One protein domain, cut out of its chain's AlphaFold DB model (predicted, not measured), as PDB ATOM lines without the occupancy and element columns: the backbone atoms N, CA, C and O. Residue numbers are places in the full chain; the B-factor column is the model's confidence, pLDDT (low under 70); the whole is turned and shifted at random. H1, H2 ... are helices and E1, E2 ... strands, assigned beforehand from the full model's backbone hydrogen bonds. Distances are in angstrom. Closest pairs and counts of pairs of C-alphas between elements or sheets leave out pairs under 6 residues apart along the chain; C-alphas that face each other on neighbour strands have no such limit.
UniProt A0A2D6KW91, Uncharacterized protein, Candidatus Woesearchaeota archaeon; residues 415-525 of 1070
ATOM      1  N   ALA A 415     162.322 111.014 120.275       89.75
ATOM      2  CA  ALA A 415     161.552 111.044 121.523       89.75
ATOM      3  C   ALA A 415     161.828 112.303 122.380       89.75
ATOM      4  O   ALA A 415     161.856 113.401 121.839       89.75
ATOM      5  N   GLU A 416     161.976 112.168 123.704       88.38
ATOM      6  CA  GLU A 416     162.159 113.274 124.669       88.38
ATOM      7  C   GLU A 416     163.636 113.709 124.759       88.38
ATOM      8  O   GLU A 416     164.263 113.663 125.820       88.38
ATOM      9  N   SER A 417     164.241 114.022 123.612       92.06
ATOM     10  CA  SER A 417     165.651 114.417 123.528       92.06
ATOM     11  C   SER A 417     165.801 115.936 123.617       92.06
ATOM     12  O   SER A 417     166.063 116.613 122.618       92.06
ATOM     13  N   ASP A 418     165.626 116.448 124.835       91.12
ATOM     14  CA  ASP A 418     165.393 117.869 125.103       91.12
ATOM     15  C   ASP A 418     166.645 118.618 125.606       91.12
ATOM     16  O   ASP A 418     167.555 118.045 126.208       91.12
ATOM     17  N   ASN A 419     166.669 119.943 125.446       94.56
ATOM     18  CA  ASN A 419     167.682 120.851 126.004       94.56
ATOM     19  C   ASN A 419     169.140 120.506 125.636       94.56
ATOM     20  O   ASN A 419     170.074 120.865 126.357       94.56
ATOM     21  N   ASN A 420     169.374 119.804 124.529       96.81
ATOM     22  CA  ASN A 420     170.725 119.527 124.056       96.81
ATOM     23  C   ASN A 420     171.302 120.761 123.357       96.81
ATOM     24  O   ASN A 420     170.584 121.524 122.712       96.81
ATOM     25  N   THR A 421     172.614 120.955 123.476       98.38
ATOM     26  CA  THR A 421     173.340 122.056 122.842       98.38
ATOM     27  C   THR A 421     174.279 121.524 121.772       98.38
ATOM     28  O   THR A 421     175.141 120.703 122.073       98.38
ATOM     29  N   ILE A 422     174.151 122.012 120.540       98.44
ATOM     30  CA  ILE A 422     175.076 121.710 119.440       98.44
ATOM     31  C   ILE A 422     175.689 123.021 118.959       98.44
ATOM     32  O   ILE A 422     174.964 123.906 118.489       98.44
ATOM     33  N   ASN A 423     177.010 123.166 119.058       98.12
ATOM     34  CA  ASN A 423     177.685 124.347 118.539       98.12
ATOM     35  C   ASN A 423     179.051 124.077 117.911       98.12
ATOM     36  O   ASN A 423     179.672 123.029 118.102       98.12
ATOM     37  N   SER A 424     179.514 125.049 117.121       97.69
ATOM     38  CA  SER A 424     180.820 125.007 116.455       97.69
ATOM     39  C   SER A 424     181.037 123.740 115.620       97.69
ATOM     40  O   SER A 424     182.162 123.266 115.529       97.69
ATOM     41  N   SER A 425     179.972 123.167 115.055       98.62
ATOM     42  CA  SER A 425     179.979 121.847 114.413       98.62
ATOM     43  C   SER A 425     179.731 121.922 112.902       98.62
ATOM     44  O   SER A 425     179.029 122.813 112.424       98.62
ATOM     45  N   TYR A 426     180.282 120.958 112.163       98.44
ATOM     46  CA  TYR A 426     180.103 120.764 110.723       98.44
ATOM     47  C   TYR A 426     179.156 119.588 110.469       98.44
ATOM     48  O   TYR A 426     179.466 118.440 110.798       98.44
ATOM     49  N   ILE A 427     177.992 119.869 109.884       98.69
ATOM     50  CA  ILE A 427     176.952 118.877 109.595       98.69
ATOM     51  C   ILE A 427     176.618 118.984 108.111       98.69
ATOM     52  O   ILE A 427     175.857 119.857 107.694       98.69
ATOM     53  N   GLU A 428     177.198 118.114 107.294       97.69
ATOM     54  CA  GLU A 428     177.200 118.301 105.839       97.69
ATOM     55  C   GLU A 428     177.159 116.993 105.047       97.69
ATOM     56  O   GLU A 428     177.580 115.940 105.515       97.69
ATOM     57  N   ASN A 429     176.657 117.059 103.814       97.50
ATOM     58  CA  ASN A 429     176.601 115.927 102.883       97.50
ATOM     59  C   ASN A 429     175.894 114.671 103.437       97.50
ATOM     60  O   ASN A 429     176.179 113.556 103.001       97.50
ATOM     61  N   ASN A 430     174.977 114.820 104.393       98.00
ATOM     62  CA  ASN A 430     174.158 113.718 104.891       98.00
ATOM     63  C   ASN A 430     172.984 113.475 103.931       98.00
ATOM     64  O   ASN A 430     172.370 114.417 103.432       98.00
ATOM     65  N   SER A 431     172.691 112.204 103.652       97.12
ATOM     66  CA  SER A 431     171.914 111.821 102.459       97.12
ATOM     67  C   SER A 431     170.430 112.191 102.515       97.12
ATOM     68  O   SER A 431     169.794 112.283 101.465       97.12
ATOM     69  N   VAL A 432     169.859 112.365 103.711       97.12
ATOM     70  CA  VAL A 432     168.444 112.717 103.882       97.12
ATOM     71  C   VAL A 432     168.297 114.073 104.568       97.12
ATOM     72  O   VAL A 432     167.782 114.993 103.942       97.12
ATOM     73  N   TYR A 433     168.760 114.212 105.818       97.81
ATOM     74  CA  TYR A 433     168.666 115.468 106.578       97.81
ATOM     75  C   TYR A 433     169.956 115.774 107.347       97.81
ATOM     76  O   TYR A 433     170.592 114.868 107.884       97.81
ATOM     77  N   GLY A 434     170.320 117.051 107.473       97.88
ATOM     78  CA  GLY A 434     171.363 117.473 108.416       97.88
ATOM     79  C   GLY A 434     170.922 117.235 109.863       97.88
ATOM     80  O   GLY A 434     171.533 116.455 110.594       97.88
ATOM     81  N   LEU A 435     169.807 117.860 110.236       97.06
ATOM     82  CA  LEU A 435     169.134 117.740 111.525       97.06
ATOM     83  C   LEU A 435     167.741 117.142 111.325       97.06
ATOM     84  O   LEU A 435     166.930 117.692 110.574       97.06
ATOM     85  N   TYR A 436     167.454 116.047 112.024       95.38
ATOM     86  CA  TYR A 436     166.130 115.436 112.039       95.38
ATOM     87  C   TYR A 436     165.550 115.428 113.451       95.38
ATOM     88  O   TYR A 436     166.170 114.904 114.373       95.38
ATOM     89  N   PHE A 437     164.354 115.994 113.603       91.94
ATOM     90  CA  PHE A 437     163.594 115.990 114.850       91.94
ATOM     91  C   PHE A 437     162.389 115.063 114.711       91.94
ATOM     92  O   PHE A 437     161.524 115.253 113.848       91.94
ATOM     93  N   GLN A 438     162.358 114.040 115.560       88.00
ATOM     94  CA  GLN A 438     161.337 113.006 115.594       88.00
ATOM     95  C   GLN A 438     160.801 112.836 117.021       88.00
ATOM     96  O   GLN A 438     161.068 111.829 117.684       88.00
ATOM     97  N   ALA A 439     160.010 113.799 117.484       78.44
ATOM     98  CA  ALA A 439     159.410 113.739 118.813       78.44
ATOM     99  C   ALA A 439     157.920 113.382 118.789       78.44
ATOM    100  O   ALA A 439     157.301 113.168 117.738       78.44
ATOM    101  N   PHE A 440     157.348 113.274 119.988       79.94
ATOM    102  CA  PHE A 440     155.925 113.041 120.194       79.94
ATOM    103  C   PHE A 440     155.161 114.371 120.235       79.94
ATOM    104  O   PHE A 440     155.609 115.353 120.819       79.94
ATOM    105  N   THR A 441     153.966 114.398 119.643       75.06
ATOM    106  CA  THR A 441     153.119 115.600 119.581       75.06
ATOM    107  C   THR A 441     152.869 116.206 120.963       75.06
ATOM    108  O   THR A 441     152.321 115.532 121.835       75.06
ATOM    109  N   GLY A 442     153.170 117.499 121.117       67.75
ATOM    110  CA  GLY A 442     152.879 118.269 122.330       67.75
ATOM    111  C   GLY A 442     154.009 118.327 123.362       67.75
ATOM    112  O   GLY A 442     153.766 118.866 124.441       67.75
ATOM    113  N   ASN A 443     155.207 117.816 123.052       72.12
ATOM    114  CA  ASN A 443     156.386 117.946 123.910       72.12
ATOM    115  C   ASN A 443     157.480 118.792 123.228       72.12
ATOM    116  O   ASN A 443     158.179 118.246 122.395       72.12
ATOM    117  N   PRO A 444     157.619 120.097 123.513       71.25
ATOM    118  CA  PRO A 444     158.678 120.915 122.914       71.25
ATOM    119  C   PRO A 444     160.076 120.506 123.412       71.25
ATOM    120  O   PRO A 444     160.274 120.405 124.619       71.25
ATOM    121  N   GLU A 445     161.057 120.355 122.511       80.38
ATOM    122  CA  GLU A 445     162.382 119.825 122.889       80.38
ATOM    123  C   GLU A 445     163.377 120.892 123.357       80.38
ATOM    124  O   GLU A 445     164.312 120.586 124.087       80.38
ATOM    125  N   TYR A 446     163.223 122.157 122.958       91.00
ATOM    126  CA  TYR A 446     164.076 123.266 123.411       91.00
ATOM    127  C   TYR A 446     165.592 123.063 123.201       91.00
ATOM    128  O   TYR A 446     166.403 123.592 123.965       91.00
ATOM    129  N   ASN A 447     166.007 122.330 122.162       94.44
ATOM    130  CA  ASN A 447     167.428 122.186 121.843       94.44
ATOM    131  C   ASN A 447     168.018 123.523 121.363       94.44
ATOM    132  O   ASN A 447     167.356 124.279 120.649       94.44
ATOM    133  N   LEU A 448     169.265 123.805 121.744       97.38
ATOM    134  CA  LEU A 448     169.997 125.022 121.398       97.38
ATOM    135  C   LEU A 448     171.085 124.713 120.364       97.38
ATOM    136  O   LEU A 448     172.104 124.096 120.662       97.38
ATOM    137  N   ILE A 449     170.889 125.175 119.137       98.25
ATOM    138  CA  ILE A 449     171.746 124.865 117.995       98.25
ATOM    139  C   ILE A 449     172.245 126.179 117.415       98.25
ATOM    140  O   ILE A 449     171.459 126.947 116.871       98.25
ATOM    141  N   PHE A 450     173.535 126.477 117.544       98.44
ATOM    142  CA  PHE A 450     174.098 127.747 117.074       98.44
ATOM    143  C   PHE A 450     175.569 127.623 116.692       98.44
ATOM    144  O   PHE A 450     176.274 126.739 117.160       98.44
ATOM    145  N   ASN A 451     176.073 128.560 115.896       97.94
ATOM    146  CA  ASN A 451     177.448 128.578 115.410       97.94
ATOM    147  C   ASN A 451     177.850 127.297 114.665       97.94
ATOM    148  O   ASN A 451     178.989 126.860 114.782       97.94
ATOM    149  N   ASN A 452     176.927 126.666 113.943       98.62
ATOM    150  CA  ASN A 452     177.207 125.465 113.158       98.62
ATOM    151  C   ASN A 452     177.224 125.778 111.662       98.62
ATOM    152  O   ASN A 452     176.568 126.718 111.213       98.62
ATOM    153  N   TYR A 453     177.957 124.969 110.904       98.25
ATOM    154  CA  TYR A 453     177.945 124.964 109.447       98.25
ATOM    155  C   TYR A 453     177.060 123.812 108.963       98.25
ATOM    156  O   TYR A 453     177.411 122.643 109.142       98.25
ATOM    157  N   LEU A 454     175.904 124.140 108.382       98.56
ATOM    158  CA  LEU A 454     174.962 123.163 107.841       98.56
ATOM    159  C   LEU A 454     174.950 123.248 106.318       98.56
ATOM    160  O   LEU A 454     174.580 124.280 105.766       98.56
ATOM    161  N   ASN A 455     175.346 122.159 105.658       97.81
ATOM    162  CA  ASN A 455     175.371 122.071 104.198       97.81
ATOM    163  C   ASN A 455     174.916 120.692 103.707       97.81
ATOM    164  O   ASN A 455     175.713 119.786 103.455       97.81
ATOM    165  N   ASN A 456     173.607 120.510 103.620       97.88
ATOM    166  CA  ASN A 456     172.956 119.289 103.159       97.88
ATOM    167  C   ASN A 456     171.855 119.691 102.179       97.88
ATOM    168  O   ASN A 456     171.311 120.787 102.279       97.88
ATOM    169  N   THR A 457     171.452 118.779 101.290       95.75
ATOM    170  CA  THR A 457     170.308 119.023 100.392       95.75
ATOM    171  C   THR A 457     169.042 119.412 101.161       95.75
ATOM    172  O   THR A 457     168.225 120.172 100.657       95.75
ATOM    173  N   VAL A 458     168.889 118.915 102.393       97.00
ATOM    174  CA  VAL A 458     167.906 119.419 103.353       97.00
ATOM    175  C   VAL A 458     168.567 119.510 104.731       97.00
ATOM    176  O   VAL A 458     168.916 118.499 105.337       97.00
ATOM    177  N   ASN A 459     168.759 120.723 105.250       97.25
ATOM    178  CA  ASN A 459     169.466 120.927 106.521       97.25
ATOM    179  C   ASN A 459     168.629 120.613 107.761       97.25
ATOM    180  O   ASN A 459     169.180 120.175 108.768       97.25
ATOM    181  N   TYR A 460     167.320 120.833 107.701       95.50
ATOM    182  CA  TYR A 460     166.419 120.707 108.839       95.50
ATOM    183  C   TYR A 460     165.114 120.056 108.402       95.50
ATOM    184  O   TYR A 460     164.517 120.452 107.398       95.50
ATOM    185  N   TYR A 461     164.658 119.080 109.180       94.19
ATOM    186  CA  TYR A 461     163.309 118.556 109.066       94.19
ATOM    187  C   TYR A 461     162.749 118.189 110.437       94.19
ATOM    188  O   TYR A 461     163.435 117.602 111.278       94.19
ATOM    189  N   ASN A 462     161.474 118.506 110.629       88.00
ATOM    190  CA  ASN A 462     160.730 118.221 111.840       88.00
ATOM    191  C   ASN A 462     159.368 117.609 111.479       88.00
ATOM    192  O   ASN A 462     158.681 118.083 110.573       88.00
ATOM    193  N   ASN A 463     158.993 116.526 112.164       81.12
ATOM    194  CA  ASN A 463     157.738 115.811 111.941       81.12
ATOM    195  C   ASN A 463     156.529 116.387 112.711       81.12
ATOM    196  O   ASN A 463     155.405 115.948 112.456       81.12
ATOM    197  N   THR A 464     156.728 117.325 113.645       70.88
ATOM    198  CA  THR A 464     155.666 117.937 114.466       70.88
ATOM    199  C   THR A 464     155.937 119.430 114.736       70.88
ATOM    200  O   THR A 464     157.038 119.920 114.515       70.88
ATOM    201  N   GLU A 465     154.929 120.200 115.165       67.56
ATOM    202  CA  GLU A 465     155.111 121.622 115.521       67.56
ATOM    203  C   GLU A 465     155.792 121.739 116.892       67.56
ATOM    204  O   GLU A 465     155.129 121.728 117.932       67.56
ATOM    205  N   LEU A 466     157.121 121.815 116.895       76.88
ATOM    206  CA  LEU A 466     157.934 121.832 118.114       76.88
ATOM    207  C   LEU A 466     158.764 123.105 118.210       76.88
ATOM    208  O   LEU A 466     158.978 123.771 117.206       76.88
ATOM    209  N   THR A 467     159.228 123.457 119.409       86.75
ATOM    210  CA  THR A 467     160.050 124.657 119.633       86.75
ATOM    211  C   THR A 467     161.498 124.266 119.899       86.75
ATOM    212  O   THR A 467     161.793 123.676 120.933       86.75
ATOM    213  N   ASN A 468     162.397 124.652 118.998       91.50
ATOM    214  CA  ASN A 468     163.848 124.563 119.147       91.50
ATOM    215  C   ASN A 468     164.477 125.946 118.892       91.50
ATOM    216  O   ASN A 468     163.878 126.813 118.253       91.50
ATOM    217  N   TYR A 469     165.681 126.174 119.415       95.25
ATOM    218  CA  TYR A 469     166.378 127.456 119.325       95.25
ATOM    219  C   TYR A 469     167.575 127.344 118.386       95.25
ATOM    220  O   TYR A 469     168.553 126.671 118.696       95.25
ATOM    221  N   PHE A 470     167.518 128.045 117.255       97.38
ATOM    222  CA  PHE A 470     168.560 128.003 116.224       97.38
ATOM    223  C   PHE A 470     169.556 129.166 116.302       97.38
ATOM    224  O   PHE A 470     170.328 129.401 115.379       97.38
ATOM    225  N   ASN A 471     169.555 129.906 117.407       98.06
ATOM    226  CA  ASN A 471     170.535 130.944 117.674       98.06
ATOM    227  C   ASN A 471     170.706 131.175 119.171       98.06
ATOM    228  O   ASN A 471     169.796 130.943 119.966       98.06
ATOM    229  N   THR A 472     171.867 131.703 119.543       97.44
ATOM    230  CA  THR A 472     172.104 132.275 120.870       97.44
ATOM    231  C   THR A 472     171.897 133.793 120.845       97.44
ATOM    232  O   THR A 472     171.540 134.375 119.818       97.44
ATOM    233  N   THR A 473     172.096 134.470 121.975       96.12
ATOM    234  CA  THR A 473     172.273 135.928 121.983       96.12
ATOM    235  C   THR A 473     173.546 136.293 121.229       96.12
ATOM    236  O   THR A 473     174.540 135.588 121.362       96.12
ATOM    237  N   LYS A 474     173.558 137.416 120.503       95.69
ATOM    238  CA  LYS A 474     174.759 137.892 119.806       95.69
ATOM    239  C   LYS A 474     175.932 138.069 120.782       95.69
ATOM    240  O   LYS A 474     175.853 138.887 121.700       95.69
ATOM    241  N   ILE A 475     177.013 137.323 120.567       95.00
ATOM    242  CA  ILE A 475     178.244 137.340 121.370       95.00
ATOM    243  C   ILE A 475     179.410 137.731 120.456       95.00
ATOM    244  O   ILE A 475     179.535 137.208 119.355       95.00
ATOM    245  N   THR A 476     180.293 138.625 120.903       93.50
ATOM    246  CA  THR A 476     181.531 138.939 120.168       93.50
ATOM    247  C   THR A 476     182.504 137.762 120.237       93.50
ATOM    248  O   THR A 476     182.817 137.281 121.326       93.50
ATOM    249  N   GLY A 477     183.002 137.314 119.087       89.12
ATOM    250  CA  GLY A 477     183.883 136.154 118.961       89.12
ATOM    251  C   GLY A 477     183.870 135.603 117.536       89.12
ATOM    252  O   GLY A 477     182.936 135.860 116.785       89.12
ATOM    253  N   THR A 478     184.905 134.852 117.158       91.00
ATOM    254  CA  THR A 478     185.014 134.290 115.805       91.00
ATOM    255  C   THR A 478     183.967 133.198 115.583       91.00
ATOM    256  O   THR A 478     183.972 132.186 116.287       91.00
ATOM    257  N   SER A 479     183.073 133.398 114.616       94.31
ATOM    258  CA  SER A 479     182.073 132.398 114.233       94.31
ATOM    259  C   SER A 479     182.681 131.251 113.420       94.31
ATOM    260  O   SER A 479     183.815 131.333 112.952       94.31
ATOM    261  N   ILE A 480     181.909 130.182 113.215       94.88
ATOM    262  CA  ILE A 480     182.313 128.994 112.438       94.88
ATOM    263  C   ILE A 480     182.677 129.311 110.977       94.88
ATOM    264  O   ILE A 480     183.403 128.551 110.342       94.88
ATOM    265  N   ILE A 481     182.217 130.458 110.462       92.12
ATOM    266  CA  ILE A 481     182.535 130.982 109.125       92.12
ATOM    267  C   ILE A 481     183.540 132.149 109.147       92.12
ATOM    268  O   ILE A 481     183.762 132.794 108.128       92.12
ATOM    269  N   GLY A 482     184.161 132.430 110.298       87.56
ATOM    270  CA  GLY A 482     185.222 133.433 110.445       87.56
ATOM    271  C   GLY A 482     184.760 134.871 110.723       87.56
ATOM    272  O   GLY A 482     185.601 135.764 110.822       87.56
ATOM    273  N   GLY A 483     183.456 135.114 110.877       88.31
ATOM    274  CA  GLY A 483     182.889 136.430 111.192       88.31
ATOM    275  C   GLY A 483     183.140 136.862 112.647       88.31
ATOM    276  O   GLY A 483     183.476 136.027 113.485       88.31
ATOM    277  N   PRO A 484     182.984 138.155 112.987       89.69
ATOM    278  CA  PRO A 484     183.387 138.724 114.278       89.69
ATOM    279  C   PRO A 484     182.380 138.481 115.413       89.69
ATOM    280  O   PRO A 484     182.664 138.823 116.566       89.69
ATOM    281  N   ASN A 485     181.201 137.941 115.098       93.75
ATOM    282  CA  ASN A 485     180.142 137.676 116.060       93.75
ATOM    283  C   ASN A 485     179.607 136.248 115.923       93.75
ATOM    284  O   ASN A 485     179.361 135.762 114.824       93.75
ATOM    285  N   ILE A 486     179.350 135.619 117.066       96.06
ATOM    286  CA  ILE A 486     178.604 134.370 117.196       96.06
ATOM    287  C   ILE A 486     177.131 134.718 117.442       96.06
ATOM    288  O   ILE A 486     176.812 135.540 118.305       96.06
ATOM    289  N   GLY A 487     176.230 134.084 116.694       95.81
ATOM    290  CA  GLY A 487     174.785 134.299 116.779       95.81
ATOM    291  C   GLY A 487     174.020 133.009 116.506       95.81
ATOM    292  O   GLY A 487     173.832 132.199 117.408       95.81
ATOM    293  N   GLY A 488     173.568 132.840 115.270       97.50
ATOM    294  CA  GLY A 488     172.849 131.679 114.749       97.50
ATOM    295  C   GLY A 488     173.753 130.686 114.040       97.50
ATOM    296  O   GLY A 488     174.928 130.552 114.384       97.50
ATOM    297  N   ASN A 489     173.208 129.975 113.060       98.50
ATOM    298  CA  ASN A 489     173.926 129.003 112.241       98.50
ATOM    299  C   ASN A 489     174.168 129.527 110.824       98.50
ATOM    300  O   ASN A 489     173.512 130.464 110.370       98.50
ATOM    301  N   TYR A 490     175.106 128.900 110.120       98.06
ATOM    302  CA  TYR A 490     175.311 129.106 108.694       98.06
ATOM    303  C   TYR A 490     174.538 128.041 107.905       98.06
ATOM    304  O   TYR A 490     174.877 126.857 107.956       98.06
ATOM    305  N   TRP A 491     173.484 128.466 107.209       97.94
ATOM    306  CA  TRP A 491     172.555 127.637 106.439       97.94
ATOM    307  C   TRP A 491     172.913 127.661 104.949       97.94
ATOM    308  O   TRP A 491     172.404 128.499 104.201       97.94
ATOM    309  N   ALA A 492     173.796 126.755 104.535       97.00
ATOM    310  CA  ALA A 492     174.251 126.601 103.154       97.00
ATOM    311  C   ALA A 492     173.481 125.501 102.411       97.00
ATOM    312  O   ALA A 492     172.930 124.593 103.036       97.00
ATOM    313  N   GLU A 493     173.492 125.547 101.083       94.81
ATOM    314  CA  GLU A 493     173.032 124.450 100.227       94.81
ATOM    315  C   GLU A 493     174.150 124.027  99.257       94.81
ATOM    316  O   GLU A 493     174.962 124.861  98.855       94.81
ATOM    317  N   PRO A 494     174.222 122.748  98.831       94.38
ATOM    318  CA  PRO A 494     175.327 122.279  97.988       94.38
ATOM    319  C   PRO A 494     175.476 122.992  96.631       94.38
ATOM    320  O   PRO A 494     176.535 122.907  96.012       94.38
ATOM    321  N   ASP A 495     174.432 123.659  96.144       93.88
ATOM    322  CA  ASP A 495     174.418 124.449  94.907       93.88
ATOM    323  C   ASP A 495     174.669 125.953  95.129       93.88
ATOM    324  O   ASP A 495     174.669 126.724  94.164       93.88
ATOM    325  N   GLY A 496     174.937 126.365  96.371       92.12
ATOM    326  CA  GLY A 496     175.240 127.742  96.747       92.12
ATOM    327  C   GLY A 496     174.012 128.639  96.907       92.12
ATOM    328  O   GLY A 496     174.160 129.863  96.916       92.12
ATOM    329  N   THR A 497     172.798 128.074  96.967       94.44
ATOM    330  CA  THR A 497     171.553 128.849  97.126       94.44
ATOM    331  C   THR A 497     171.032 128.920  98.554       94.44
ATOM    332  O   THR A 497     169.929 129.428  98.774       94.44
ATOM    333  N   GLY A 498     171.820 128.480  99.535       95.25
ATOM    334  CA  GLY A 498     171.428 128.497 100.933       95.25
ATOM    335  C   GLY A 498     171.078 129.897 101.435       95.25
ATOM    336  O   GLY A 498     171.530 130.927 100.918       95.25
ATOM    337  N   PHE A 499     170.260 129.950 102.486       96.56
ATOM    338  CA  PHE A 499     169.814 131.217 103.066       96.56
ATOM    339  C   PHE A 499     170.996 132.093 103.488       96.56
ATOM    340  O   PHE A 499     171.050 133.272 103.145       96.56
ATOM    341  N   SER A 500     171.967 131.512 104.192       96.69
ATOM    342  CA  SER A 500     173.148 132.236 104.669       96.69
ATOM    343  C   SER A 500     174.095 132.657 103.546       96.69
ATOM    344  O   SER A 500     174.866 133.596 103.730       96.69
ATOM    345  N   GLU A 501     174.029 131.991 102.392       94.75
ATOM    346  CA  GLU A 501     174.839 132.293 101.205       94.75
ATOM    347  C   GLU A 501     174.262 133.457 100.387       94.75
ATOM    348  O   GLU A 501     174.979 134.084  99.609       94.75
ATOM    349  N   THR A 502     172.971 133.761 100.561       93.69
ATOM    350  CA  THR A 502     172.235 134.730  99.734       93.69
ATOM    351  C   THR A 502     171.605 135.886 100.516       93.69
ATOM    352  O   THR A 502     171.094 136.828  99.903       93.69
ATOM    353  N   CYS A 503     171.614 135.840 101.850       93.50
ATOM    354  CA  CYS A 503     171.085 136.912 102.687       93.50
ATOM    355  C   CYS A 503     171.962 138.180 102.634       93.50
ATOM    356  O   CYS A 503     173.138 138.138 102.281       93.50
ATOM    357  N   ASN A 504     171.387 139.317 103.029       91.06
ATOM    358  CA  ASN A 504     172.123 140.575 103.158       91.06
ATOM    359  C   ASN A 504     172.662 140.751 104.586       91.06
ATOM    360  O   ASN A 504     171.949 140.456 105.545       91.06
ATOM    361  N   ASP A 505     173.860 141.320 104.698       90.62
ATOM    362  CA  ASP A 505     174.479 141.819 105.934       90.62
ATOM    363  C   ASP A 505     174.867 143.290 105.731       90.62
ATOM    364  O   ASP A 505     175.987 143.627 105.357       90.62
ATOM    365  N   THR A 506     173.893 144.189 105.873       88.56
ATOM    366  CA  THR A 506     174.061 145.618 105.561       88.56
ATOM    367  C   THR A 506     174.934 146.331 106.588       88.56
ATOM    368  O   THR A 506     175.531 147.365 106.281       88.56
ATOM    369  N   ASN A 507     174.952 145.845 107.830       87.56
ATOM    370  CA  ASN A 507     175.726 146.451 108.908       87.56
ATOM    371  C   ASN A 507     177.134 145.844 109.050       87.56
ATOM    372  O   ASN A 507     177.888 146.335 109.895       87.56
ATOM    373  N   GLU A 508     177.462 144.852 108.211       87.50
ATOM    374  CA  GLU A 508     178.728 144.130 108.176       87.50
ATOM    375  C   GLU A 508     179.110 143.674 109.581       87.50
ATOM    376  O   GLU A 508     180.080 144.132 110.189       87.50
ATOM    377  N   ASP A 509     178.289 142.813 110.163       89.62
ATOM    378  CA  ASP A 509     178.581 142.236 111.468       89.62
ATOM    379  C   ASP A 509     178.700 140.702 111.443       89.62
ATOM    380  O   ASP A 509     179.003 140.089 112.476       89.62
ATOM    381  N   GLY A 510     178.590 140.098 110.254       91.19
ATOM    382  CA  GLY A 510     178.671 138.659 110.008       91.19
ATOM    383  C   GLY A 510     177.362 137.916 110.277       91.19
ATOM    384  O   GLY A 510     177.376 136.688 110.412       91.19
ATOM    385  N   ILE A 511     176.246 138.640 110.400       95.12
ATOM    386  CA  ILE A 511     174.906 138.110 110.666       95.12
ATOM    387  C   ILE A 511     173.938 138.683 109.628       95.12
ATOM    388  O   ILE A 511     173.941 139.876 109.352       95.12
ATOM    389  N   CYS A 512     173.076 137.837 109.069       95.81
ATOM    390  CA  CYS A 512     172.022 138.273 108.161       95.81
ATOM    391  C   CYS A 512     171.098 139.303 108.839       95.81
ATOM    392  O   CYS A 512     170.610 139.075 109.948       95.81
ATOM    393  N   ASP A 513     170.735 140.372 108.127       94.75
ATOM    394  CA  ASP A 513     169.791 141.391 108.618       94.75
ATOM    395  C   ASP A 513     168.372 140.837 108.864       94.75
ATOM    396  O   ASP A 513     167.568 141.421 109.596       94.75
ATOM    397  N   THR A 514     168.032 139.724 108.210       96.31
ATOM    398  CA  THR A 514     166.732 139.050 108.311       96.31
ATOM    399  C   THR A 514     166.857 137.690 108.987       96.31
ATOM    400  O   THR A 514     167.751 136.914 108.657       96.31
ATOM    401  N   SER A 515     165.893 137.363 109.848       97.19
ATOM    402  CA  SER A 515     165.750 136.030 110.442       97.19
ATOM    403  C   SER A 515     165.395 134.969 109.399       97.19
ATOM    404  O   SER A 515     164.546 135.215 108.535       97.19
ATOM    405  N   TYR A 516     165.945 133.766 109.542       97.12
ATOM    406  CA  TYR A 516     165.596 132.611 108.723       97.12
ATOM    407  C   TYR A 516     164.431 131.839 109.349       97.12
ATOM    408  O   TYR A 516     164.511 131.392 110.491       97.12
ATOM    409  N   SER A 517     163.336 131.691 108.603       95.00
ATOM    410  CA  SER A 517     162.183 130.872 108.991       95.00
ATOM    411  C   SER A 517     162.393 129.438 108.514       95.00
ATOM    412  O   SER A 517     162.341 129.208 107.308       95.00
ATOM    413  N   LEU A 518     162.556 128.482 109.430       93.06
ATOM    414  CA  LEU A 518     162.761 127.078 109.064       93.06
ATOM    415  C   LEU A 518     161.441 126.386 108.685       93.06
ATOM    416  O   LEU A 518     161.360 125.715 107.663       93.06
ATOM    417  N   ASP A 519     160.391 126.572 109.492       89.88
ATOM    418  CA  ASP A 519     159.076 125.933 109.295       89.88
ATOM    419  C   ASP A 519     157.877 126.835 109.661       89.88
ATOM    420  O   ASP A 519     156.730 126.389 109.672       89.88
ATOM    421  N   GLY A 520     158.123 128.118 109.948       86.88
ATOM    422  CA  GLY A 520     157.097 129.090 110.342       86.88
ATOM    423  C   GLY A 520     156.802 129.140 111.845       86.88
ATOM    424  O   GLY A 520     156.119 130.064 112.285       86.88
ATOM    425  N   SER A 521     157.343 128.207 112.634       86.00
ATOM    426  CA  SER A 521     157.331 128.247 114.106       86.00
ATOM    427  C   SER A 521     158.743 128.322 114.694       86.00
ATOM    428  O   SER A 521     158.949 128.957 115.727       86.00
ATOM    429  N   ASN A 522     159.723 127.736 114.007       90.75
ATOM    430  CA  ASN A 522     161.136 127.772 114.353       90.75
ATOM    431  C   ASN A 522     161.886 128.768 113.476       90.75
ATOM    432  O   ASN A 522     161.758 128.772 112.246       90.75
ATOM    433  N   TYR A 523     162.690 129.596 114.137       95.12
ATOM    434  CA  TYR A 523     163.451 130.663 113.510       95.12
ATOM    435  C   TYR A 523     164.890 130.644 114.004       95.12
ATOM    436  O   TYR A 523     165.146 130.472 115.197       95.12
ATOM    437  N   ASP A 524     165.806 130.898 113.082       97.75
ATOM    438  CA  ASP A 524     167.122 131.416 113.411       97.75
ATOM    439  C   ASP A 524     167.049 132.945 113.300       97.75
ATOM    440  O   ASP A 524     166.869 133.503 112.214       97.75
ATOM    441  N   TYR A 525     167.103 133.630 114.442       97.88
ATOM    442  CA  TYR A 525     167.002 135.090 114.491       97.88
ATOM    443  C   TYR A 525     168.311 135.805 114.181       97.88
ATOM    444  O   TYR A 525     168.279 137.007 113.932       97.88
TER     445      TYR A 525
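Overview. This is residues 415 to 525 of the 1070 residues of an uncharacterized protein of Candidatus Woesearchaeota archaeon (UniProt A0A2D6KW91). With little regular structure, the chain winds in stacked turns, a short solenoid whose parallel strands line three sides: E1 with E4, E2-E5-E7, E3 with E6. H1 only grazes the E2-E5-E7 sheet. The printed part has 111 residues, with seven named strands, then one named helix; 28 residues are in named elements, mostly strand. It is compact, radius of gyration of the C-alphas 13.6 A, spanning 40 by 29 by 23 A.

Arrangement. E1, residues 421 to 423, runs on into E2, 426 to 428, at 86 degrees; E3, 433 to 438, follows. E4, 448 to 450, is parallel to E1, N 422 and O 448 2.9 A apart. E5, 453 to 455, is parallel to E2, N 427 and O 453 2.9 A apart. E6, 460 to 462, is parallel to E3, N 437 and O 461 3.0 A apart. E7, 490 to 492, is parallel to E5, N 454 and O 490 2.9 A apart. H1, 499 to 502, is too short for an O i to N i+4 pair; its closest C-alphas to E7 are Ser 500 and Trp 491, 5.0 A.

Along the chain. E1 begins at C-alpha 421 (173.340, 122.056, 122.842). E3 is 11.9 A long. H1 ends at C-alpha 502 (172.235, 134.730, 99.734).

Size, cuts and confidence. The printed part has no cut. The link E6 to E7 is long. Residues 442 and 465 are under pLDDT 70.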